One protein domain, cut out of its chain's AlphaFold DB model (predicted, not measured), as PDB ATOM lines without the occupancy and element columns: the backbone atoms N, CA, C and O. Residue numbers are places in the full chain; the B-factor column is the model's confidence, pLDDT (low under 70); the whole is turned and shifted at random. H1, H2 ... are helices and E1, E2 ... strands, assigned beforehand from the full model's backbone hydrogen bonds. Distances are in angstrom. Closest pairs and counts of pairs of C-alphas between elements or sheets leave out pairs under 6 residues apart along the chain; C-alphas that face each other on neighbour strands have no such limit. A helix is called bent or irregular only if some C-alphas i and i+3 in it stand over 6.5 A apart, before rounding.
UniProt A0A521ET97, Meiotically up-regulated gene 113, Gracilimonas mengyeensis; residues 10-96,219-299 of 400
ATOM      1  N   THR A  10      35.601 -43.851 -35.896       91.19
ATOM      2  CA  THR A  10      35.295 -43.640 -34.488       91.19
ATOM      3  C   THR A  10      36.408 -42.801 -33.872       91.19
ATOM      4  O   THR A  10      37.589 -42.986 -34.188       91.19
ATOM      5  N   VAL A  11      36.048 -41.870 -32.990       92.88
ATOM      6  CA  VAL A  11      36.990 -40.978 -32.313       92.88
ATOM      7  C   VAL A  11      37.002 -41.305 -30.820       92.88
ATOM      8  O   VAL A  11      35.975 -41.316 -30.157       92.88
ATOM      9  N   ILE A  12      38.176 -41.571 -30.267       94.50
ATOM     10  CA  ILE A  12      38.401 -41.889 -28.857       94.50
ATOM     11  C   ILE A  12      39.117 -40.693 -28.235       94.50
ATOM     12  O   ILE A  12      40.174 -40.277 -28.713       94.50
ATOM     13  N   VAL A  13      38.540 -40.120 -27.184       94.81
ATOM     14  CA  VAL A  13      38.983 -38.870 -26.560       94.81
ATOM     15  C   VAL A  13      39.551 -39.138 -25.173       94.81
ATOM     16  O   VAL A  13      38.938 -39.802 -24.343       94.81
ATOM     17  N   ASN A  14      40.731 -38.585 -24.900       95.69
ATOM     18  CA  ASN A  14      41.387 -38.717 -23.610       95.69
ATOM     19  C   ASN A  14      40.838 -37.692 -22.607       95.69
ATOM     20  O   ASN A  14      41.391 -36.601 -22.430       95.69
ATOM     21  N   THR A  15      39.746 -38.038 -21.925       93.12
ATOM     22  CA  THR A  15      39.147 -37.176 -20.889       93.12
ATOM     23  C   THR A  15      39.914 -37.229 -19.561       93.12
ATOM     24  O   THR A  15      39.802 -36.344 -18.707       93.12
ATOM     25  N   THR A  16      40.791 -38.223 -19.405       93.38
ATOM     26  CA  THR A  16      41.590 -38.439 -18.191       93.38
ATOM     27  C   THR A  16      43.010 -37.883 -18.273       93.38
ATOM     28  O   THR A  16      43.754 -37.981 -17.300       93.38
ATOM     29  N   ILE A  17      43.373 -37.214 -19.372       95.00
ATOM     30  CA  ILE A  17      44.722 -36.685 -19.623       95.00
ATOM     31  C   ILE A  17      45.262 -35.802 -18.482       95.00
ATOM     32  O   ILE A  17      46.441 -35.865 -18.147       95.00
ATOM     33  N   HIS A  18      44.393 -35.046 -17.805       94.38
ATOM     34  CA  HIS A  18      44.749 -34.221 -16.646       94.38
ATOM     35  C   HIS A  18      45.340 -35.027 -15.475       94.38
ATOM     36  O   HIS A  18      46.172 -34.510 -14.729       94.38
ATOM     37  N   LYS A  19      44.960 -36.306 -15.339       94.38
ATOM     38  CA  LYS A  19      45.484 -37.209 -14.308       94.38
ATOM     39  C   LYS A  19      46.961 -37.526 -14.533       94.38
ATOM     40  O   LYS A  19      47.690 -37.625 -13.551       94.38
ATOM     41  N   LYS A  20      47.425 -37.601 -15.792       92.69
ATOM     42  CA  LYS A  20      48.858 -37.759 -16.120       92.69
ATOM     43  C   LYS A  20      49.683 -36.614 -15.522       92.69
ATOM     44  O   LYS A  20      50.738 -36.860 -14.956       92.69
ATOM     45  N   ALA A  21      49.151 -35.391 -15.565       91.06
ATOM     46  CA  ALA A  21      49.786 -34.200 -14.996       91.06
ATOM     47  C   ALA A  21      49.593 -34.054 -13.474       91.06
ATOM     48  O   ALA A  21      50.106 -33.106 -12.885       91.06
ATOM     49  N   LYS A  22      48.821 -34.943 -12.829       95.38
ATOM     50  CA  LYS A  22      48.394 -34.817 -11.423       95.38
ATOM     51  C   LYS A  22      47.683 -33.483 -11.129       95.38
ATOM     52  O   LYS A  22      47.792 -32.951 -10.028       95.38
ATOM     53  N   LEU A  23      46.947 -32.947 -12.107       93.75
ATOM     54  CA  LEU A  23      46.215 -31.682 -11.990       93.75
ATOM     55  C   LEU A  23      44.713 -31.923 -11.857       93.75
ATOM     56  O   LEU A  23      44.185 -32.923 -12.341       93.75
ATOM     57  N   SER A  24      43.998 -30.961 -11.274       94.19
ATOM     58  CA  SER A  24      42.535 -30.917 -11.401       94.19
ATOM     59  C   SER A  24      42.117 -30.587 -12.843       94.19
ATOM     60  O   SER A  24      42.861 -29.921 -13.567       94.19
ATOM     61  N   LYS A  25      40.901 -30.973 -13.271       92.88
ATOM     62  CA  LYS A  25      40.369 -30.609 -14.603       92.88
ATOM     63  C   LYS A  25      40.405 -29.096 -14.854       92.88
ATOM     64  O   LYS A  25      40.845 -28.656 -15.914       92.88
ATOM     65  N   LYS A  26      39.981 -28.297 -13.865       92.75
ATOM     66  CA  LYS A  26      39.959 -26.825 -13.944       92.75
ATOM     67  C   LYS A  26      41.358 -26.248 -14.141       92.75
ATOM     68  O   LYS A  26      41.553 -25.358 -14.968       92.75
ATOM     69  N   GLU A  27      42.327 -26.749 -13.384       92.56
ATOM     70  CA  GLU A  27      43.711 -26.308 -13.508       92.56
ATOM     71  C   GLU A  27      44.307 -26.718 -14.855       92.56
ATOM     72  O   GLU A  27      44.891 -25.878 -15.536       92.56
ATOM     73  N   PHE A  28      44.090 -27.965 -15.280       93.50
ATOM     74  CA  PHE A  28      44.538 -28.455 -16.579       93.50
ATOM     75  C   PHE A  28      44.007 -27.582 -17.724       93.50
ATOM     76  O   PHE A  28      44.796 -27.083 -18.525       93.50
ATOM     77  N   LEU A  29      42.696 -27.304 -17.752       90.94
ATOM     78  CA  LEU A  29      42.075 -26.415 -18.744       90.94
ATOM     79  C   LEU A  29      42.679 -25.011 -18.730       90.94
ATOM     80  O   LEU A  29      42.902 -24.436 -19.791       90.94
ATOM     81  N   SER A  30      42.988 -24.467 -17.550       88.50
ATOM     82  CA  SER A  30      43.663 -23.172 -17.439       88.50
ATOM     83  C   SER A  30      45.066 -23.194 -18.055       88.50
ATOM     84  O   SER A  30      45.460 -22.210 -18.682       88.50
ATOM     85  N   ARG A  31      45.808 -24.305 -17.919       87.44
ATOM     86  CA  ARG A  31      47.147 -24.465 -18.513       87.44
ATOM     87  C   ARG A  31      47.093 -24.611 -20.040       87.44
ATOM     88  O   ARG A  31      47.943 -24.043 -20.717       87.44
ATOM     89  N   VAL A  32      46.071 -25.280 -20.587       87.88
ATOM     90  CA  VAL A  32      45.916 -25.517 -22.042       87.88
ATOM     91  C   VAL A  32      44.942 -24.556 -22.750       87.88
ATOM     92  O   VAL A  32      44.562 -24.774 -23.906       87.88
ATOM     93  N   ARG A  33      44.514 -23.474 -22.086       85.94
ATOM     94  CA  ARG A  33      43.485 -22.545 -22.600       85.94
ATOM     95  C   ARG A  33      43.854 -21.866 -23.924       85.94
ATOM     96  O   ARG A  33      42.973 -21.642 -24.744       85.94
ATOM     97  N   ASN A  34      45.140 -21.603 -24.153       79.06
ATOM     98  CA  ASN A  34      45.611 -20.950 -25.379       79.06
ATOM     99  C   ASN A  34      46.037 -21.951 -26.460       79.06
ATOM    100  O   ASN A  34      46.613 -21.548 -27.463       79.06
ATOM    101  N   PHE A  35      45.786 -23.257 -26.289       85.44
ATOM    102  CA  PHE A  35      45.929 -24.164 -27.427       85.44
ATOM    103  C   PHE A  35      45.011 -23.660 -28.545       85.44
ATOM    104  O   PHE A  35      43.822 -23.416 -28.316       85.44
ATOM    105  N   GLU A  36      45.579 -23.472 -29.732       83.88
ATOM    106  CA  GLU A  36      44.837 -23.095 -30.936       83.88
ATOM    107  C   GLU A  36      44.551 -24.313 -31.823       83.88
ATOM    108  O   GLU A  36      43.570 -24.318 -32.561       83.88
ATOM    109  N   GLY A  37      45.359 -25.372 -31.705       88.00
ATOM    110  CA  GLY A  37      45.166 -26.659 -32.368       88.00
ATOM    111  C   GLY A  37      45.997 -27.765 -31.717       88.00
ATOM    112  O   GLY A  37      46.796 -27.506 -30.816       88.00
ATOM    113  N   LEU A  38      45.800 -28.999 -32.176       90.94
ATOM    114  CA  LEU A  38      46.604 -30.167 -31.800       90.94
ATOM    115  C   LEU A  38      47.356 -30.676 -33.028       90.94
ATOM    116  O   LEU A  38      46.791 -30.658 -34.122       90.94
ATOM    117  N   ARG A  39      48.591 -31.165 -32.857       91.38
ATOM    118  CA  ARG A  39      49.310 -31.825 -33.956       91.38
ATOM    119  C   ARG A  39      48.588 -33.097 -34.344       91.38
ATOM    120  O   ARG A  39      48.062 -33.782 -33.467       91.38
ATOM    121  N   THR A  40      48.609 -33.437 -35.624       92.00
ATOM    122  CA  THR A  40      47.980 -34.661 -36.116       92.00
ATOM    123  C   THR A  40      48.988 -35.526 -36.860       92.00
ATOM    124  O   THR A  40      49.874 -35.038 -37.557       92.00
ATOM    125  N   ARG A  41      48.885 -36.843 -36.680       92.06
ATOM    126  CA  ARG A  41      49.711 -37.822 -37.393       92.06
ATOM    127  C   ARG A  41      48.886 -39.058 -37.688       92.06
ATOM    128  O   ARG A  41      48.133 -39.517 -36.833       92.06
ATOM    129  N   THR A  42      49.051 -39.596 -38.888       92.31
ATOM    130  CA  THR A  42      48.602 -40.947 -39.218       92.31
ATOM    131  C   THR A  42      49.778 -41.893 -39.063       92.31
ATOM    132  O   THR A  42      50.854 -41.642 -39.602       92.31
ATOM    133  N   ASP A  43      49.554 -42.970 -38.328       92.75
ATOM    134  CA  ASP A  43      50.462 -44.097 -38.219       92.75
ATOM    135  C   ASP A  43      49.713 -45.397 -38.518       92.75
ATOM    136  O   ASP A  43      48.501 -45.403 -38.753       92.75
ATOM    137  N   TYR A  44      50.440 -46.504 -38.539       91.81
ATOM    138  CA  TYR A  44      49.906 -47.815 -38.845       91.81
ATOM    139  C   TYR A  44      50.266 -48.790 -37.735       91.81
ATOM    140  O   TYR A  44      51.438 -49.039 -37.456       91.81
ATOM    141  N   ILE A  45      49.249 -49.400 -37.132       90.88
ATOM    142  CA  ILE A  45      49.457 -50.548 -36.255       90.88
ATOM    143  C   ILE A  45      49.523 -51.779 -37.150       90.88
ATOM    144  O   ILE A  45      48.528 -52.200 -37.742       90.88
ATOM    145  N   SER A  46      50.735 -52.306 -37.306       89.56
ATOM    146  CA  SER A  46      50.956 -53.550 -38.031       89.56
ATOM    147  C   SER A  46      50.389 -54.715 -37.231       89.56
ATOM    148  O   SER A  46      50.680 -54.844 -36.044       89.56
ATOM    149  N   LEU A  47      49.622 -55.588 -37.885       88.44
ATOM    150  CA  LEU A  47      49.238 -56.875 -37.297       88.44
ATOM    151  C   LEU A  47      50.357 -57.922 -37.408       88.44
ATOM    152  O   LEU A  47      50.206 -59.046 -36.933       88.44
ATOM    153  N   PHE A  48      51.483 -57.559 -38.033       85.31
ATOM    154  CA  PHE A  48      52.703 -58.351 -38.011       85.31
ATOM    155  C   PHE A  48      53.461 -58.132 -36.707       85.31
ATOM    156  O   PHE A  48      53.974 -57.039 -36.458       85.31
ATOM    157  N   ILE A  49      53.563 -59.186 -35.906       85.56
ATOM    158  CA  ILE A  49      54.275 -59.154 -34.635       85.56
ATOM    159  C   ILE A  49      55.653 -59.763 -34.849       85.56
ATOM    160  O   ILE A  49      55.810 -60.983 -34.871       85.56
ATOM    161  N   SER A  50      56.628 -58.891 -35.074       86.62
ATOM    162  CA  SER A  50      57.968 -59.286 -35.502       86.62
ATOM    163  C   SER A  50      58.792 -59.887 -34.362       86.62
ATOM    164  O   SER A  50      58.623 -59.496 -33.210       86.62
ATOM    165  N   ALA A  51      59.722 -60.785 -34.688       85.06
ATOM    166  CA  ALA A  51      60.662 -61.384 -33.738       85.06
ATOM    167  C   ALA A  51      61.622 -60.356 -33.115       85.06
ATOM    168  O   ALA A  51      61.968 -60.463 -31.941       85.06
ATOM    169  N   GLU A  52      62.040 -59.362 -33.902       79.56
ATOM    170  CA  GLU A  52      63.044 -58.360 -33.514       79.56
ATOM    171  C   GLU A  52      62.431 -57.090 -32.898       79.56
ATOM    172  O   GLU A  52      63.151 -56.232 -32.390       79.56
ATOM    173  N   GLY A  53      61.107 -56.936 -32.967       68.88
ATOM    174  CA  GLY A  53      60.437 -55.680 -32.659       68.88
ATOM    175  C   GLY A  53      59.862 -55.604 -31.251       68.88
ATOM    176  O   GLY A  53      59.255 -56.540 -30.726       68.88
ATOM    177  N   GLU A  54      59.909 -54.398 -30.689       73.62
ATOM    178  CA  GLU A  54      59.096 -54.048 -29.525       73.62
ATOM    179  C   GLU A  54      57.595 -54.102 -29.852       73.62
ATOM    180  O   GLU A  54      56.790 -54.167 -28.943       73.62
ATOM    181  N   ASN A  55      57.180 -54.166 -31.121       82.12
ATOM    182  CA  ASN A  55      55.790 -54.013 -31.567       82.12
ATOM    183  C   ASN A  55      54.769 -55.071 -31.094       82.12
ATOM    184  O   ASN A  55      53.572 -54.900 -31.327       82.12
ATOM    185  N   HIS A  56      55.188 -56.129 -30.395       83.69
ATOM    186  CA  HIS A  56      54.288 -57.179 -29.901       83.69
ATOM    187  C   HIS A  56      53.220 -56.691 -28.913       83.69
ATOM    188  O   HIS A  56      52.179 -57.336 -28.784       83.69
ATOM    189  N   HIS A  57      53.433 -55.549 -28.256       89.19
ATOM    190  CA  HIS A  57      52.448 -54.948 -27.355       89.19
ATOM    191  C   HIS A  57      51.424 -54.052 -28.069       89.19
ATOM    192  O   HIS A  57      50.370 -53.792 -27.498       89.19
ATOM    193  N   TYR A  58      51.646 -53.636 -29.324       92.06
ATOM    194  CA  TYR A  58      50.775 -52.648 -29.986       92.06
ATOM    195  C   TYR A  58      49.330 -53.123 -30.156       92.06
ATOM    196  O   TYR A  58      48.403 -52.315 -30.098       92.06
ATOM    197  N   LEU A  59      49.122 -54.429 -30.347       92.44
ATOM    198  CA  LEU A  59      47.783 -55.011 -30.408       92.44
ATOM    199  C   LEU A  59      47.057 -54.869 -29.064       92.44
ATOM    200  O   LEU A  59      45.892 -54.473 -29.017       92.44
ATOM    201  N   THR A  60      47.760 -55.177 -27.974       94.19
ATOM    202  CA  THR A  60      47.248 -55.049 -26.609       94.19
ATOM    203  C   THR A  60      47.008 -53.590 -26.250       94.19
ATOM    204  O   THR A  60      45.957 -53.280 -25.700       94.19
ATOM    205  N   ASP A  61      47.922 -52.690 -26.603       95.06
ATOM    206  CA  ASP A  61      47.762 -51.253 -26.387       95.06
ATOM    207  C   ASP A  61      46.533 -50.709 -27.115       95.06
ATOM    208  O   ASP A  61      45.744 -49.975 -26.527       95.06
ATOM    209  N   LEU A  62      46.327 -51.096 -28.382       95.81
ATOM    210  CA  LEU A  62      45.149 -50.677 -29.135       95.81
ATOM    211  C   LEU A  62      43.860 -51.189 -28.483       95.81
ATOM    212  O   LEU A  62      42.881 -50.451 -28.363       95.81
ATOM    213  N   TRP A  63      43.861 -52.443 -28.032       96.31
ATOM    214  CA  TRP A  63      42.723 -53.015 -27.325       96.31
ATOM    215  C   TRP A  63      42.444 -52.289 -26.002       96.31
ATOM    216  O   TRP A  63      41.286 -51.964 -25.733       96.31
ATOM    217  N   ARG A  64      43.477 -51.973 -25.209       96.00
ATOM    218  CA  ARG A  64      43.344 -51.210 -23.954       96.00
ATOM    219  C   ARG A  64      42.898 -49.776 -24.200       96.00
ATOM    220  O   ARG A  64      42.066 -49.263 -23.460       96.00
ATOM    221  N   LEU A  65      43.368 -49.131 -25.262       95.38
ATOM    222  CA  LEU A  65      42.868 -47.819 -25.655       95.38
ATOM    223  C   LEU A  65      41.350 -47.851 -25.881       95.38
ATOM    224  O   LEU A  65      40.631 -47.007 -25.350       95.38
ATOM    225  N   ILE A  66      40.863 -48.827 -26.648       94.88
ATOM    226  CA  ILE A  66      39.445 -48.937 -27.027       94.88
ATOM    227  C   ILE A  66      38.560 -49.357 -25.846       94.88
ATOM    228  O   ILE A  66      37.446 -48.850 -25.685       94.88
ATOM    229  N   ASN A  67      39.033 -50.298 -25.028       93.19
ATOM    230  CA  ASN A  67      38.216 -50.934 -23.995       93.19
ATOM    231  C   ASN A  67      38.421 -50.350 -22.596       93.19
ATOM    232  O   ASN A  67      37.481 -50.343 -21.805       93.19
ATOM    233  N   GLU A  68      39.606 -49.818 -22.305       93.38
ATOM    234  CA  GLU A  68      39.986 -49.292 -20.988       93.38
ATOM    235  C   GLU A  68      40.233 -47.772 -21.009       93.38
ATOM    236  O   GLU A  68      40.356 -47.151 -19.953       93.38
ATOM    237  N   GLY A  69      40.295 -47.147 -22.191       92.94
ATOM    238  CA  GLY A  69      40.667 -45.738 -22.324       92.94
ATOM    239  C   GLY A  69      42.141 -45.476 -22.004       92.94
ATOM    240  O   GLY A  69      42.483 -44.377 -21.568       92.94
ATOM    241  N   ASP A  70      43.011 -46.475 -22.178       94.31
ATOM    242  CA  ASP A  70      44.450 -46.341 -21.956       94.31
ATOM    243  C   ASP A  70      45.151 -45.767 -23.196       94.31
ATOM    244  O   ASP A  70      45.336 -46.441 -24.205       94.31
ATOM    245  N   PHE A  71      45.573 -44.508 -23.120       94.88
ATOM    246  CA  PHE A  71      46.210 -43.800 -24.236       94.88
ATOM    247  C   PHE A  71      47.712 -44.093 -24.402       94.88
ATOM    248  O   PHE A  71      48.408 -43.367 -25.115       94.88
ATOM    249  N   ARG A  72      48.233 -45.146 -23.766       92.88
ATOM    250  CA  ARG A  72      49.598 -45.639 -23.988       92.88
ATOM    251  C   ARG A  72      49.629 -46.530 -25.231       92.88
ATOM    252  O   ARG A  72      49.517 -47.741 -25.124       92.88
ATOM    253  N   LEU A  73      49.765 -45.916 -26.405       92.44
ATOM    254  CA  LEU A  73      50.023 -46.626 -27.661       92.44
ATOM    255  C   LEU A  73      51.527 -46.633 -27.947       92.44
ATOM    256  O   LEU A  73      52.100 -45.565 -28.149       92.44
ATOM    257  N   GLY A  74      52.164 -47.801 -28.027       86.69
ATOM    258  CA  GLY A  74      53.617 -47.911 -28.196       86.69
ATOM    259  C   GLY A  74      54.193 -47.219 -29.443       86.69
ATOM    260  O   GLY A  74      55.252 -46.602 -29.362       86.69
ATOM    261  N   ASN A  75      53.457 -47.187 -30.563       82.94
ATOM    262  CA  ASN A  75      53.816 -46.395 -31.760       82.94
ATOM    263  C   ASN A  75      53.854 -44.873 -31.514       82.94
ATOM    264  O   ASN A  75      54.338 -44.106 -32.346       82.94
ATOM    265  N   PHE A  76      53.323 -44.434 -30.376       87.25
ATOM    266  CA  PHE A  76      53.220 -43.047 -29.961       87.25
ATOM    267  C   PHE A  76      53.875 -42.802 -28.594       87.25
ATOM    268  O   PHE A  76      53.489 -41.876 -27.887       87.25
ATOM    269  N   SER A  77      54.872 -43.610 -28.219       86.38
ATOM    270  CA  SER A  77      55.500 -43.582 -26.889       86.38
ATOM    271  C   SER A  77      56.061 -42.218 -26.462       86.38
ATOM    272  O   SER A  77      56.038 -41.917 -25.275       86.38
ATOM    273  N   ASN A  78      56.488 -41.381 -27.415       87.56
ATOM    274  CA  ASN A  78      57.025 -40.027 -27.175       87.56
ATOM    275  C   ASN A  78      55.973 -38.905 -27.319       87.56
ATOM    276  O   ASN A  78      56.309 -37.734 -27.550       87.56
ATOM    277  N   TYR A  79      54.689 -39.264 -27.316       93.19
ATOM    278  CA  TYR A  79      53.587 -38.337 -27.529       93.19
ATOM    279  C   TYR A  79      52.549 -38.448 -26.417       93.19
ATOM    280  O   TYR A  79      52.186 -39.529 -25.954       93.19
ATOM    281  N   VAL A  80      51.973 -37.305 -26.055       94.81
ATOM    282  CA  VAL A  80      50.794 -37.260 -25.199       94.81
ATOM    283  C   VAL A  80      49.554 -37.167 -26.074       94.81
ATOM    284  O   VAL A  80      49.286 -36.138 -26.697       94.81
ATOM    285  N   LEU A  81      48.808 -38.268 -26.131       96.12
ATOM    286  CA  LEU A  81      47.640 -38.410 -26.990       96.12
ATOM    287  C   LEU A  81      46.391 -37.788 -26.357       96.12
ATOM    288  O   LEU A  81      46.003 -38.129 -25.237       96.12
ATOM    289  N   PHE A  82      45.747 -36.901 -27.112       95.69
ATOM    290  CA  PHE A  82      44.475 -36.263 -26.764       95.69
ATOM    291  C   PHE A  82      43.300 -36.970 -27.433       95.69
ATOM    292  O   PHE A  82      42.247 -37.138 -26.821       95.69
ATOM    293  N   ILE A  83      43.481 -37.353 -28.697       95.75
ATOM    294  CA  ILE A  83      42.475 -38.029 -29.510       95.75
ATOM    295  C   ILE A  83      43.151 -39.140 -30.301       95.75
ATOM    296  O   ILE A  83      44.244 -38.943 -30.834       95.75
ATOM    297  N   VAL A  84      42.462 -40.265 -30.448       95.88
ATOM    298  CA  VAL A  84      42.784 -41.297 -31.430       95.88
ATOM    299  C   VAL A  84      41.556 -41.556 -32.296       95.88
ATOM    300  O   VAL A  84      40.445 -41.634 -31.794       95.88
ATOM    301  N   SER A  85      41.743 -41.674 -33.603       94.62
ATOM    302  CA  SER A  85      40.706 -41.975 -34.580       94.62
ATOM    303  C   SER A  85      41.057 -43.257 -35.330       94.62
ATOM    304  O   SER A  85      42.193 -43.426 -35.790       94.62
ATOM    305  N   LEU A  86      40.075 -44.151 -35.430       94.38
ATOM    306  CA  LEU A  86      40.167 -45.467 -36.061       94.38
ATOM    307  C   LEU A  86      38.969 -45.694 -36.973       94.38
ATOM    308  O   LEU A  86      37.885 -45.205 -36.683       94.38
ATOM    309  N   GLU A  87      39.135 -46.481 -38.033       92.50
ATOM    310  CA  GLU A  87      38.001 -46.899 -38.863       92.50
ATOM    311  C   GLU A  87      36.976 -47.692 -38.030       92.50
ATOM    312  O   GLU A  87      37.354 -48.575 -37.256       92.50
ATOM    313  N   ASN A  88      35.682 -47.425 -38.231       90.25
ATOM    314  CA  ASN A  88      34.566 -48.012 -37.479       90.25
ATOM    315  C   ASN A  88      34.615 -49.542 -37.463       90.25
ATOM    316  O   ASN A  88      34.311 -50.159 -36.449       90.25
ATOM    317  N   ASN A  89      35.004 -50.166 -38.578       91.06
ATOM    318  CA  ASN A  89      35.086 -51.621 -38.671       91.06
ATOM    319  C   ASN A  89      36.139 -52.182 -37.699       91.06
ATOM    320  O   ASN A  89      35.843 -53.090 -36.925       91.06
ATOM    321  N   PHE A  90      37.340 -51.592 -37.668       94.81
ATOM    322  CA  PHE A  90      38.388 -51.992 -36.724       94.81
ATOM    323  C   PHE A  90      38.013 -51.653 -35.283       94.81
ATOM    324  O   PHE A  90      38.189 -52.493 -34.405       94.81
ATOM    325  N   PHE A  91      37.453 -50.466 -35.036       94.88
ATOM    326  CA  PHE A  91      36.972 -50.095 -33.706       94.88
ATOM    327  C   PHE A  91      35.962 -51.123 -33.178       94.88
ATOM    328  O   PHE A  91      36.160 -51.683 -32.101       94.88
ATOM    329  N   ASN A  92      34.932 -51.438 -33.965       91.25
ATOM    330  CA  ASN A  92      33.887 -52.384 -33.584       91.25
ATOM    331  C   ASN A  92      34.421 -53.799 -33.386       91.25
ATOM    332  O   ASN A  92      33.985 -54.489 -32.464       91.25
ATOM    333  N   TRP A  93      35.372 -54.238 -34.206       94.44
ATOM    334  CA  TRP A  93      36.010 -55.533 -34.006       94.44
ATOM    335  C   TRP A  93      36.742 -55.602 -32.661       94.44
ATOM    336  O   TRP A  93      36.490 -56.520 -31.883       94.44
ATOM    337  N   PHE A  94      37.566 -54.606 -32.331       95.88
ATOM    338  CA  PHE A  94      38.303 -54.570 -31.062       95.88
ATOM    339  C   PHE A  94      37.407 -54.325 -29.842       95.88
ATOM    340  O   PHE A  94      37.716 -54.800 -28.749       95.88
ATOM    341  N   LYS A  95      36.308 -53.587 -30.014       94.25
ATOM    342  CA  LYS A  95      35.348 -53.287 -28.947       94.25
ATOM    343  C   LYS A  95      34.534 -54.510 -28.531       94.25
ATOM    344  O   LYS A  95      34.180 -54.642 -27.364       94.25
ATOM    345  N   ASN A  96      34.231 -55.390 -29.483       90.88
ATOM    346  CA  ASN A  96      33.337 -56.532 -29.278       90.88
ATOM    347  C   ASN A  96      34.070 -57.877 -29.152       90.88
ATOM    348  O   ASN A  96      33.418 -58.915 -29.045       90.88
ATOM    349  N   VAL A 219      45.806 -45.639 -37.930       94.12
ATOM    350  CA  VAL A 219      45.460 -44.934 -36.698       94.12
ATOM    351  C   VAL A 219      45.861 -43.483 -36.859       94.12
ATOM    352  O   VAL A 219      47.023 -43.173 -37.114       94.12
ATOM    353  N   ARG A 220      44.904 -42.570 -36.709       94.06
ATOM    354  CA  ARG A 220      45.192 -41.134 -36.710       94.06
ATOM    355  C   ARG A 220      45.111 -40.613 -35.288       94.06
ATOM    356  O   ARG A 220      44.112 -40.827 -34.619       94.06
ATOM    357  N   ALA A 221      46.135 -39.914 -34.826       95.31
ATOM    358  CA  ALA A 221      46.163 -39.366 -33.480       95.31
ATOM    359  C   ALA A 221      46.287 -37.844 -33.510       95.31
ATOM    360  O   ALA A 221      46.971 -37.294 -34.377       95.31
ATOM    361  N   ALA A 222      45.644 -37.182 -32.548       95.19
ATOM    362  CA  ALA A 222      45.918 -35.796 -32.202       95.19
ATOM    363  C   ALA A 222      46.694 -35.754 -30.884       95.19
ATOM    364  O   ALA A 222      46.282 -36.371 -29.894       95.19
ATOM    365  N   TYR A 223      47.820 -35.050 -30.872       94.81
ATOM    366  CA  TYR A 223      48.798 -35.147 -29.796       94.81
ATOM    367  C   TYR A 223      49.558 -33.842 -29.567       94.81
ATOM    368  O   TYR A 223      49.537 -32.917 -30.386       94.81
ATOM    369  N   ILE A 224      50.283 -33.807 -28.452       91.88
ATOM    370  CA  ILE A 224      51.444 -32.933 -28.272       91.88
ATOM    371  C   ILE A 224      52.669 -33.795 -27.963       91.88
ATOM    372  O   ILE A 224      52.535 -34.941 -27.537       91.88
ATOM    373  N   ARG A 225      53.863 -33.276 -28.236       89.44
ATOM    374  CA  ARG A 225      55.112 -33.963 -27.894       89.44
ATOM    375  C   ARG A 225      55.375 -33.851 -26.391       89.44
ATOM    376  O   ARG A 225      54.861 -32.936 -25.747       89.44
ATOM    377  N   ASP A 226      56.173 -34.764 -25.849       88.50
ATOM    378  CA  ASP A 226      56.505 -34.749 -24.420       88.50
ATOM    379  C   ASP A 226      57.225 -33.460 -23.991       88.50
ATOM    380  O   ASP A 226      56.954 -32.939 -22.913       88.50
ATOM    381  N   ASP A 227      58.058 -32.873 -24.853       83.06
ATOM    382  CA  ASP A 227      58.717 -31.588 -24.590       83.06
ATOM    383  C   ASP A 227      57.713 -30.429 -24.424       83.06
ATOM    384  O   ASP A 227      57.803 -29.650 -23.474       83.06
ATOM    385  N   ASP A 228      56.710 -30.343 -25.298       84.12
ATOM    386  CA  ASP A 228      55.632 -29.355 -25.191       84.12
ATOM    387  C   ASP A 228      54.736 -29.621 -23.973       84.12
ATOM    388  O   ASP A 228      54.247 -28.685 -23.334       84.12
ATOM    389  N   TRP A 229      54.524 -30.893 -23.625       89.69
ATOM    390  CA  TRP A 229      53.803 -31.279 -22.416       89.69
ATOM    391  C   TRP A 229      54.519 -30.787 -21.158       89.69
ATOM    392  O   TRP A 229      53.897 -30.119 -20.328       89.69
ATOM    393  N   ILE A 230      55.823 -31.035 -21.042       87.31
ATOM    394  CA  ILE A 230      56.625 -30.569 -19.908       87.31
ATOM    395  C   ILE A 230      56.593 -29.036 -19.846       87.31
ATOM    396  O   ILE A 230      56.314 -28.461 -18.793       87.31
ATOM    397  N   ALA A 231      56.797 -28.359 -20.981       80.56
ATOM    398  CA  ALA A 231      56.849 -26.901 -21.039       80.56
ATOM    399  C   ALA A 231      55.523 -26.233 -20.636       80.56
ATOM    400  O   ALA A 231      55.511 -25.256 -19.885       80.56
ATOM    401  N   ILE A 232      54.400 -26.734 -21.157       82.38
ATOM    402  CA  ILE A 232      53.109 -26.038 -21.075       82.38
ATOM    403  C   ILE A 232      52.255 -26.573 -19.930       82.38
ATOM    404  O   ILE A 232      51.631 -25.798 -19.191       82.38
ATOM    405  N   VAL A 233      52.212 -27.898 -19.802       88.00
ATOM    406  CA  VAL A 233      51.349 -28.579 -18.847       88.00
ATOM    407  C   VAL A 233      52.056 -28.752 -17.523       88.00
ATOM    408  O   VAL A 233      51.469 -28.353 -16.530       88.00
ATOM    409  N   GLU A 234      53.270 -29.293 -17.464       89.31
ATOM    410  CA  GLU A 234      53.946 -29.534 -16.174       89.31
ATOM    411  C   GLU A 234      54.578 -28.259 -15.618       89.31
ATOM    412  O   GLU A 234      54.461 -27.990 -14.420       89.31
ATOM    413  N   ARG A 235      55.112 -27.420 -16.513       86.00
ATOM    414  CA  ARG A 235      55.832 -26.177 -16.212       86.00
ATOM    415  C   ARG A 235      57.106 -26.413 -15.392       86.00
ATOM    416  O   ARG A 235      57.455 -25.593 -14.542       86.00
ATOM    417  N   ASP A 236      57.795 -27.525 -15.647       84.31
ATOM    418  CA  ASP A 236      59.017 -27.906 -14.931       84.31
ATOM    419  C   ASP A 236      60.276 -27.368 -15.632       84.31
ATOM    420  O   ASP A 236      60.662 -27.811 -16.714       84.31
ATOM    421  N   MET A 237      60.929 -26.386 -15.004       78.25
ATOM    422  CA  MET A 237      62.130 -25.754 -15.555       78.25
ATOM    423  C   MET A 237      63.365 -26.636 -15.544       78.25
ATOM    424  O   MET A 237      64.218 -26.464 -16.412       78.25
ATOM    425  N   GLU A 238      63.507 -27.511 -14.556       84.12
ATOM    426  CA  GLU A 238      64.716 -28.320 -14.438       84.12
ATOM    427  C   GLU A 238      64.690 -29.434 -15.484       84.12
ATOM    428  O   GLU A 238      65.664 -29.587 -16.223       84.12
ATOM    429  N   ILE A 239      63.534 -30.084 -15.673       84.31
ATOM    430  CA  ILE A 239      63.344 -31.069 -16.749       84.31
ATOM    431  C   ILE A 239      63.537 -30.411 -18.121       84.31
ATOM    432  O   ILE A 239      64.211 -30.961 -18.990       84.31
ATOM    433  N   MET A 240      63.011 -29.201 -18.332       78.06
ATOM    434  CA  MET A 240      63.218 -28.479 -19.594       78.06
ATOM    435  C   MET A 240      64.686 -28.124 -19.840       78.06
ATOM    436  O   MET A 240      65.154 -28.198 -20.979       78.06
ATOM    437  N   LYS A 241      65.426 -27.733 -18.793       77.56
ATOM    438  CA  LYS A 241      66.861 -27.444 -18.909       77.56
ATOM    439  C   LYS A 241      67.650 -28.672 -19.347       77.56
ATOM    440  O   LYS A 241      68.509 -28.549 -20.222       77.56
ATOM    441  N   GLU A 242      67.329 -29.819 -18.751       82.88
ATOM    442  CA  GLU A 242      67.907 -31.120 -19.079       82.88
ATOM    443  C   GLU A 242      67.579 -31.520 -20.523       82.88
ATOM    444  O   GLU A 242      68.487 -31.783 -21.310       82.88
ATOM    445  N   TYR A 243      66.299 -31.463 -20.906       76.94
ATOM    446  CA  TYR A 243      65.821 -31.929 -22.211       76.94
ATOM    447  C   TYR A 243      66.436 -31.164 -23.392       76.94
ATOM    448  O   TYR A 243      66.794 -31.749 -24.413       76.94
ATOM    449  N   TYR A 244      66.580 -29.844 -23.265       72.56
ATOM    450  CA  TYR A 244      67.076 -28.985 -24.346       72.56
ATOM    451  C   TYR A 244      68.581 -28.712 -24.291       72.56
ATOM    452  O   TYR A 244      69.095 -28.003 -25.161       72.56
ATOM    453  N   GLY A 245      69.288 -29.243 -23.286       68.31
ATOM    454  CA  GLY A 245      70.733 -29.082 -23.142       68.31
ATOM    455  C   GLY A 245      71.164 -27.623 -23.285       68.31
ATOM    456  O   GLY A 245      72.007 -27.313 -24.133       68.31
ATOM    457  N   PHE A 246      70.542 -26.722 -22.509       60.06
ATOM    458  CA  PHE A 246      70.662 -25.256 -22.642       60.06
ATOM    459  C   PHE A 246      72.101 -24.718 -22.623       60.06
ATOM    460  O   PHE A 246      72.333 -23.589 -23.051       60.06
ATOM    461  N   GLU A 247      73.074 -25.524 -22.202       55.50
ATOM    462  CA  GLU A 247      74.504 -25.224 -22.302       55.50
ATOM    463  C   GLU A 247      75.035 -25.196 -23.752       55.50
ATOM    464  O   GLU A 247      76.106 -24.649 -24.001       55.50
ATOM    465  N   THR A 248      74.299 -25.737 -24.736       52.00
ATOM    466  CA  THR A 248      74.827 -25.999 -26.093       52.00
ATOM    467  C   THR A 248      74.254 -25.128 -27.218       52.00
ATOM    468  O   THR A 248      74.683 -25.260 -28.365       52.00
ATOM    469  N   GLY A 249      73.297 -24.233 -26.941       53.81
ATOM    470  CA  GLY A 249      72.761 -23.287 -27.939       53.81
ATOM    471  C   GLY A 249      71.962 -23.902 -29.105       53.81
ATOM    472  O   GLY A 249      71.697 -23.207 -30.080       53.81
ATOM    473  N   LYS A 250      71.566 -25.183 -29.027       49.34
ATOM    474  CA  LYS A 250      70.842 -25.922 -30.091       49.34
ATOM    475  C   LYS A 250      69.323 -26.058 -29.877       49.34
ATOM    476  O   LYS A 250      68.657 -26.772 -30.619       49.34
ATOM    477  N   SER A 251      68.777 -25.395 -28.863       56.16
ATOM    478  CA  SER A 251      67.360 -25.473 -28.491       56.16
ATOM    479  C   SER A 251      66.437 -24.772 -29.502       56.16
ATOM    480  O   SER A 251      66.773 -23.701 -30.006       56.16
ATOM    481  N   GLN A 252      65.243 -25.335 -29.750       60.97
ATOM    482  CA  GLN A 252      64.172 -24.669 -30.516       60.97
ATOM    483  C   GLN A 252      63.559 -23.469 -29.769       60.97
ATOM    484  O   GLN A 252      62.985 -22.587 -30.402       60.97
ATOM    485  N   PHE A 253      63.703 -23.415 -28.440       62.50
ATOM    486  CA  PHE A 253      63.204 -22.334 -27.588       62.50
ATOM    487  C   PHE A 253      64.353 -21.554 -26.950       62.50
ATOM    488  O   PHE A 253      65.277 -22.139 -26.374       62.50
ATOM    489  N   SER A 254      64.290 -20.222 -26.980       68.75
ATOM    490  CA  SER A 254      65.222 -19.422 -26.187       68.75
ATOM    491  C   SER A 254      64.875 -19.520 -24.694       68.75
ATOM    492  O   SER A 254      63.723 -19.730 -24.314       68.75
ATOM    493  N   LEU A 255      65.854 -19.296 -23.809       69.38
ATOM    494  CA  LEU A 255      65.596 -19.227 -22.360       69.38
ATOM    495  C   LEU A 255      64.553 -18.144 -22.016       69.38
ATOM    496  O   LEU A 255      63.833 -18.254 -21.026       69.38
ATOM    497  N   LYS A 256      64.469 -17.092 -22.842       72.88
ATOM    498  CA  LYS A 256      63.471 -16.025 -22.720       72.88
ATOM    499  C   LYS A 256      62.064 -16.525 -23.060       72.88
ATOM    500  O   LYS A 256      61.130 -16.162 -22.354       72.88
ATOM    501  N   ASP A 257      61.924 -17.374 -24.078       68.69
ATOM    502  CA  ASP A 257      60.638 -17.979 -24.448       68.69
ATOM    503  C   ASP A 257      60.122 -18.900 -23.351       68.69
ATOM    504  O   ASP A 257      58.968 -18.769 -22.953       68.69
ATOM    505  N   LEU A 258      60.992 -19.745 -22.788       69.38
ATOM    506  CA  LEU A 258      60.619 -20.596 -21.660       69.38
ATOM    507  C   LEU A 258      60.206 -19.779 -20.442       69.38
ATOM    508  O   LEU A 258      59.155 -20.033 -19.860       69.38
ATOM    509  N   LYS A 259      61.001 -18.765 -20.074       71.69
ATOM    510  CA  LYS A 259      60.654 -17.886 -18.953       71.69
ATOM    511  C   LYS A 259      59.294 -17.232 -19.166       71.69
ATOM    512  O   LYS A 259      58.479 -17.320 -18.262       71.69
ATOM    513  N   ARG A 260      59.019 -16.688 -20.356       73.44
ATOM    514  CA  ARG A 260      57.714 -16.104 -20.714       73.44
ATOM    515  C   ARG A 260      56.566 -17.116 -20.589       73.44
ATOM    516  O   ARG A 260      55.559 -16.816 -19.954       73.44
ATOM    517  N   MET A 261      56.731 -18.326 -21.135       69.12
ATOM    518  CA  MET A 261      55.717 -19.392 -21.066       69.12
ATOM    519  C   MET A 261      55.375 -19.783 -19.620       69.12
ATOM    520  O   MET A 261      54.237 -20.152 -19.321       69.12
ATOM    521  N   LEU A 262      56.353 -19.681 -18.720       68.69
ATOM    522  CA  LEU A 262      56.231 -20.075 -17.321       68.69
ATOM    523  C   LEU A 262      55.784 -18.942 -16.394       68.69
ATOM    524  O   LEU A 262      54.979 -19.196 -15.497       68.69
ATOM    525  N   SER A 263      56.292 -17.720 -16.587       67.50
ATOM    526  CA  SER A 263      56.034 -16.573 -15.709       67.50
ATOM    527  C   SER A 263      54.729 -15.860 -16.034       67.50
ATOM    528  O   SER A 263      54.008 -15.473 -15.117       67.50
ATOM    529  N   ASP A 264      54.395 -15.731 -17.318       58.91
ATOM    530  CA  ASP A 264      53.348 -14.797 -17.747       58.91
ATOM    531  C   ASP A 264      52.039 -15.526 -18.084       58.91
ATOM    532  O   ASP A 264      50.989 -14.914 -18.269       58.91
ATOM    533  N   GLY A 265      52.073 -16.863 -18.172       54.97
ATOM    534  CA  GLY A 265      50.940 -17.652 -18.665       54.97
ATOM    535  C   GLY A 265      50.549 -17.313 -20.112       54.97
ATOM    536  O   GLY A 265      49.490 -17.751 -20.573       54.97
ATOM    537  N   GLU A 266      51.392 -16.544 -20.806       55.19
ATOM    538  CA  GLU A 266      51.378 -16.319 -22.243       55.19
ATOM    539  C   GLU A 266      52.037 -17.531 -22.896       55.19
ATOM    540  O   GLU A 266      53.259 -17.641 -22.999       55.19
ATOM    541  N   THR A 267      51.216 -18.509 -23.256       50.62
ATOM    542  CA  THR A 267      51.689 -19.681 -23.986       50.62
ATOM    543  C   THR A 267      51.720 -19.388 -25.480       50.62
ATOM    544  O   THR A 267      50.885 -18.653 -26.001       50.62
ATOM    545  N   ASP A 268      52.736 -19.948 -26.136       54.16
ATOM    546  CA  ASP A 268      52.962 -19.904 -27.580       54.16
ATOM    547  C   ASP A 268      51.653 -20.183 -28.344       54.16
ATOM    548  O   ASP A 268      50.941 -21.143 -28.024       54.16
ATOM    549  N   ASN A 269      51.344 -19.358 -29.351       52.88
ATOM    550  CA  ASN A 269      50.268 -19.610 -30.312       52.88
ATOM    551  C   ASN A 269      50.709 -20.794 -31.184       52.88
ATOM    552  O   ASN A 269      51.083 -20.615 -32.342       52.88
ATOM    553  N   MET A 270      50.726 -22.008 -30.620       53.25
ATOM    554  CA  MET A 270      51.207 -23.238 -31.258       53.25
ATOM    555  C   MET A 270      50.297 -23.720 -32.407       53.25
ATOM    556  O   MET A 270      50.049 -24.916 -32.580       53.25
ATOM    557  N   MET A 271      49.825 -22.813 -33.259       53.56
ATOM    558  CA  MET A 271      49.548 -23.111 -34.659       53.56
ATOM    559  C   MET A 271      50.884 -23.378 -35.359       53.56
ATOM    560  O   MET A 271      51.410 -22.570 -36.124       53.56
ATOM    561  N   ARG A 272      51.460 -24.549 -35.074       67.00
ATOM    562  CA  ARG A 272      52.447 -25.160 -35.961       67.00
ATOM    563  C   ARG A 272      51.735 -25.485 -37.276       67.00
ATOM    564  O   ARG A 272      50.531 -25.730 -37.286       67.00
ATOM    565  N   SER A 273      52.475 -25.532 -38.378       69.88
ATOM    566  CA  SER A 273      51.920 -25.879 -39.698       69.88
ATOM    567  C   SER A 273      51.226 -27.249 -39.737       69.88
ATOM    568  O   SER A 273      50.446 -27.513 -40.643       69.88
ATOM    569  N   GLU A 274      51.523 -28.112 -38.764       74.62
ATOM    570  CA  GLU A 274      50.984 -29.465 -38.592       74.62
ATOM    571  C   GLU A 274      49.833 -29.562 -37.568       74.62
ATOM    572  O   GLU A 274      49.350 -30.659 -37.287       74.62
ATOM    573  N   SER A 275      49.408 -28.437 -36.980       84.19
ATOM    574  CA  SER A 275      48.310 -28.395 -36.010       84.19
ATOM    575  C   SER A 275      46.953 -28.222 -36.694       84.19
ATOM    576  O   SER A 275      46.786 -27.389 -37.582       84.19
ATOM    577  N   GLU A 276      45.943 -28.941 -36.209       88.12
ATOM    578  CA  GLU A 276      44.553 -28.815 -36.649       88.12
ATOM    579  C   GLU A 276      43.658 -28.302 -35.513       88.12
ATOM    580  O   GLU A 276      43.775 -28.721 -34.357       88.12
ATOM    581  N   ARG A 277      42.724 -27.398 -35.842       88.62
ATOM    582  CA  ARG A 277      41.770 -26.827 -34.870       88.62
ATOM    583  C   ARG A 277      40.647 -27.796 -34.502       88.62
ATOM    584  O   ARG A 277      40.205 -27.823 -33.356       88.62
ATOM    585  N   ALA A 278      40.184 -28.586 -35.470       89.38
ATOM    586  CA  ALA A 278      39.028 -29.463 -35.302       89.38
ATOM    587  C   ALA A 278      39.216 -30.521 -34.192       89.38
ATOM    588  O   ALA A 278      38.330 -30.618 -33.340       89.38
ATOM    589  N   PRO A 279      40.362 -31.234 -34.084       91.44
ATOM    590  CA  PRO A 279      40.583 -32.156 -32.971       91.44
ATOM    591  C   PRO A 279      40.579 -31.452 -31.614       91.44
ATOM    592  O   PRO A 279      40.009 -31.962 -30.656       91.44
ATOM    593  N   LEU A 280      41.150 -30.249 -31.520       91.31
ATOM    594  CA  LEU A 280      41.138 -29.504 -30.265       91.31
ATOM    595  C   LEU A 280      39.713 -29.142 -29.823       91.31
ATOM    596  O   LEU A 280      39.410 -29.263 -28.638       91.31
ATOM    597  N   LYS A 281      38.853 -28.710 -30.758       89.88
ATOM    598  CA  LYS A 281      37.439 -28.402 -30.479       89.88
ATOM    599  C   LYS A 281      36.719 -29.635 -29.927       89.88
ATOM    600  O   LYS A 281      36.190 -29.572 -28.826       89.88
ATOM    601  N   ILE A 282      36.818 -30.770 -30.623       88.69
ATOM    602  CA  ILE A 282      36.194 -32.037 -30.204       88.69
ATOM    603  C   ILE A 282      36.687 -32.479 -28.827       88.69
ATOM    604  O   ILE A 282      35.881 -32.822 -27.963       88.69
ATOM    605  N   TRP A 283      38.003 -32.440 -28.599       93.56
ATOM    606  CA  TRP A 283      38.559 -32.793 -27.298       93.56
ATOM    607  C   TRP A 283      38.040 -31.859 -26.201       93.56
ATOM    608  O   TRP A 283      37.632 -32.354 -25.157       93.56
ATOM    609  N   ARG A 284      38.018 -30.535 -26.417       91.44
ATOM    610  CA  ARG A 284      37.521 -29.568 -25.422       91.44
ATOM    611  C   ARG A 284      36.058 -29.816 -25.083       91.44
ATOM    612  O   ARG A 284      35.737 -29.904 -23.899       91.44
ATOM    613  N   ASP A 285      35.218 -29.973 -26.101       87.50
ATOM    614  CA  ASP A 285      33.786 -30.210 -25.937       87.50
ATOM    615  C   ASP A 285      33.546 -31.484 -25.113       87.50
ATOM    616  O   ASP A 285      32.801 -31.473 -24.136       87.50
ATOM    617  N   MET A 286      34.240 -32.578 -25.435       87.56
ATOM    618  CA  MET A 286      34.136 -33.837 -24.691       87.56
ATOM    619  C   MET A 286      34.718 -33.743 -23.278       87.56
ATOM    620  O   MET A 286      34.078 -34.154 -22.316       87.56
ATOM    621  N   PHE A 287      35.910 -33.166 -23.124       89.81
ATOM    622  CA  PHE A 287      36.606 -33.051 -21.842       89.81
ATOM    623  C   PHE A 287      35.812 -32.220 -20.823       89.81
ATOM    624  O   PHE A 287      35.800 -32.545 -19.633       89.81
ATOM    625  N   GLN A 288      35.147 -31.156 -21.281       87.19
ATOM    626  CA  GLN A 288      34.297 -30.308 -20.443       87.19
ATOM    627  C   GLN A 288      32.969 -30.986 -20.076       87.19
ATOM    628  O   GLN A 288      32.477 -30.773 -18.971       87.19
ATOM    629  N   ASN A 289      32.418 -31.825 -20.958       81.25
ATOM    630  CA  ASN A 289      31.138 -32.510 -20.743       81.25
ATOM    631  C   ASN A 289      31.258 -33.898 -20.076       81.25
ATOM    632  O   ASN A 289      30.245 -34.477 -19.695       81.25
ATOM    633  N   ASP A 290      32.474 -34.421 -19.897       79.75
ATOM    634  CA  ASP A 290      32.774 -35.755 -19.344       79.75
ATOM    635  C   ASP A 290      32.195 -36.010 -17.938       79.75
ATOM    636  O   ASP A 290      31.909 -37.148 -17.592       79.75
ATOM    637  N   GLU A 291      31.929 -34.976 -17.127       69.25
ATOM    638  CA  GLU A 291      31.236 -35.179 -15.836       69.25
ATOM    639  C   GLU A 291      29.817 -35.754 -15.996       69.25
ATOM    640  O   GLU A 291      29.306 -36.385 -15.074       69.25
ATOM    641  N   ASN A 292      29.217 -35.597 -17.180       57.59
ATOM    642  CA  ASN A 292      27.908 -36.146 -17.530       57.59
ATOM    643  C   ASN A 292      27.990 -37.357 -18.479       57.59
ATOM    644  O   ASN A 292      26.980 -38.024 -18.689       57.59
ATOM    645  N   ASN A 293      29.165 -37.638 -19.054       55.41
ATOM    646  CA  ASN A 293      29.366 -38.667 -20.071       55.41
ATOM    647  C   ASN A 293      30.396 -39.690 -19.584       55.41
ATOM    648  O   ASN A 293      31.589 -39.426 -19.580       55.41
ATOM    649  N   HIS A 294      29.953 -40.900 -19.242       59.81
ATOM    650  CA  HIS A 294      30.841 -41.989 -18.808       59.81
ATOM    651  C   HIS A 294      31.659 -42.642 -19.942       59.81
ATOM    652  O   HIS A 294      32.314 -43.657 -19.710       59.81
ATOM    653  N   SER A 295      31.611 -42.108 -21.166       70.62
ATOM    654  CA  SER A 295      32.255 -42.699 -22.341       70.62
ATOM    655  C   SER A 295      33.380 -41.816 -22.877       70.62
ATOM    656  O   SER A 295      33.160 -40.662 -23.240       70.62
ATOM    657  N   ASN A 296      34.573 -42.403 -23.014       76.12
ATOM    658  CA  ASN A 296      35.707 -41.817 -23.740       76.12
ATOM    659  C   ASN A 296      35.520 -41.870 -25.267       76.12
ATOM    660  O   ASN A 296      36.396 -41.438 -26.012       76.12
ATOM    661  N   ILE A 297      34.424 -42.450 -25.758       76.75
ATOM    662  CA  ILE A 297      34.153 -42.602 -27.186       76.75
ATOM    663  C   ILE A 297      33.317 -41.405 -27.628       76.75
ATOM    664  O   ILE A 297      32.176 -41.232 -27.206       76.75
ATOM    665  N   PHE A 298      33.906 -40.576 -28.484       65.44
ATOM    666  CA  PHE A 298      33.178 -39.592 -29.261       65.44
ATOM    667  C   PHE A 298      32.744 -40.257 -30.560       65.44
ATOM    668  O   PHE A 298      33.528 -40.409 -31.498       65.44
ATOM    669  N   ASP A 299      31.483 -40.659 -30.611       62.75
ATOM    670  CA  ASP A 299      30.865 -40.967 -31.884       62.75
ATOM    671  C   ASP A 299      30.148 -39.710 -32.404       62.75
ATOM    672  O   ASP A 299      29.083 -39.359 -31.888       62.75
TER     673      ASP A 299
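What this domain is: This is residues 10 to 96 and 219 to 299 of the 400 residues of the protein "Meiotically up-regulated gene 113" of Gracilimonas mengyeensis (UniProt A0A521ET97). A strongly twisted sheet of four strands makes the core, with H8 crossing one of its faces and H3 and H4 packed on the other. H5, H6 and H7 form a cluster at one end, making the longest axis together with H4 at the opposite end, while the short H1 and H2 lie off the sheet. The printed part has 168 residues with eight named helices and four named strands, in the order E1 H1 H2 E2 H3 E3 H4 E4 H5 H6 H7 H8; the sheet runs E1 E3 E4 E2, all antiparallel, and the class is mixed, helices and strands. The whole is compact, with a radius of gyration of the C-alphas of 17.0 A, and spans 50 by 44 by 29 A.

Where its parts are: The sheet holds E1, residues 10 to 13, 10.0 A long; E3, residues 79 to 87, 21.1 A; E4, residues 219 to 225, 17.1 A; and E2, residues 38 to 46, 24.6 A. C-alpha 10 of E1 is at (35.295, -43.640, -34.488). E3 bends by 77 degrees at residue 82. The longest helix by residues is H3, residues 54 to 68, 21.5 A; it is irregular, with C-alphas 54 and 57 7.1 A apart. H4 is residues 88 to 96, 11.9 A, and H8 is residues 277 to 289, 18.6 A, ending with C-alpha 289 at (31.138, -32.510, -20.743). H1 is residues 17 to 20, 5.5 A; H2, residues 25 to 31, 9.9 A; H5, residues 226 to 234, 10.1 A; H6, residues 237 to 244, 10.6 A; H7, residues 255 to 263, 11.9 A. H5 is neither bent nor irregular, but only just: C-alphas 231 and 234 are 6.2 A apart.

How they stand to each other: E1 and E3 are antiparallel at 161 degrees, with N 12 and O 84 2.7 A apart. E3 and E4 stand at 167 degrees, with N 85 and O 220 at 2.7 A. E4 and E2 stand at 133 degrees, with N 43 and O 219 at 2.8 A. E2, H3 and E3 form a split strand-helix-strand unit, two strands running the same way with E4 between them; its crossover is right-handed. There are three layers, helices on both faces of the sheet: H3 and H4 on one face, H8 on the other. H8 has a height over the sheet of 7.7 A and runs across the strands, at 84 degrees to E3 on the local plane; C-alphas 82 and 283 are the closest of E3 and H8, 6.9 A apart. H3 touches H4 with residues 63 to 67 alone, about perpendicular at 81 degrees, the closest C-alphas being those of Trp 63 and Phe 94 at 6.0 A. H5 only grazes the sheet with residues 226 to 231. H5 and H6 form a helical hairpin at a shallow tilt of 14 degrees, opposite ways, closest at C-alphas 231 and 240, 6.7 A. H5 touches H7, C-alphas 232 and 261 being closest at 7.1 A. H2 and H5 only just touch, with 3 pairs of C-alphas within 8 A, Arg 31 and Val 233 closest at 5.9 A. H1 is close to but not clearly touching H2, C-alphas 18 and 28 being 5.8 A apart. In H2, H4, H5, H6, H7 and H8 every O i to N i+4 pair is within hydrogen-bond range, in H3 8 of 11; H1 is too short for such a pair.

The domain as a whole: The two C-alphas farthest apart are those of Asn 96 and Glu 247, at 52.2 A. Residues 97 to 218 are not printed, and C-alphas 96 and 219 are 18.3 A apart across this cut. The link from H7 to H8 is long, 13 residues. The mean pLDDT of the printed part is 83.4, and 33 residues are under 70, among them 245 to 255 and 261 to 273.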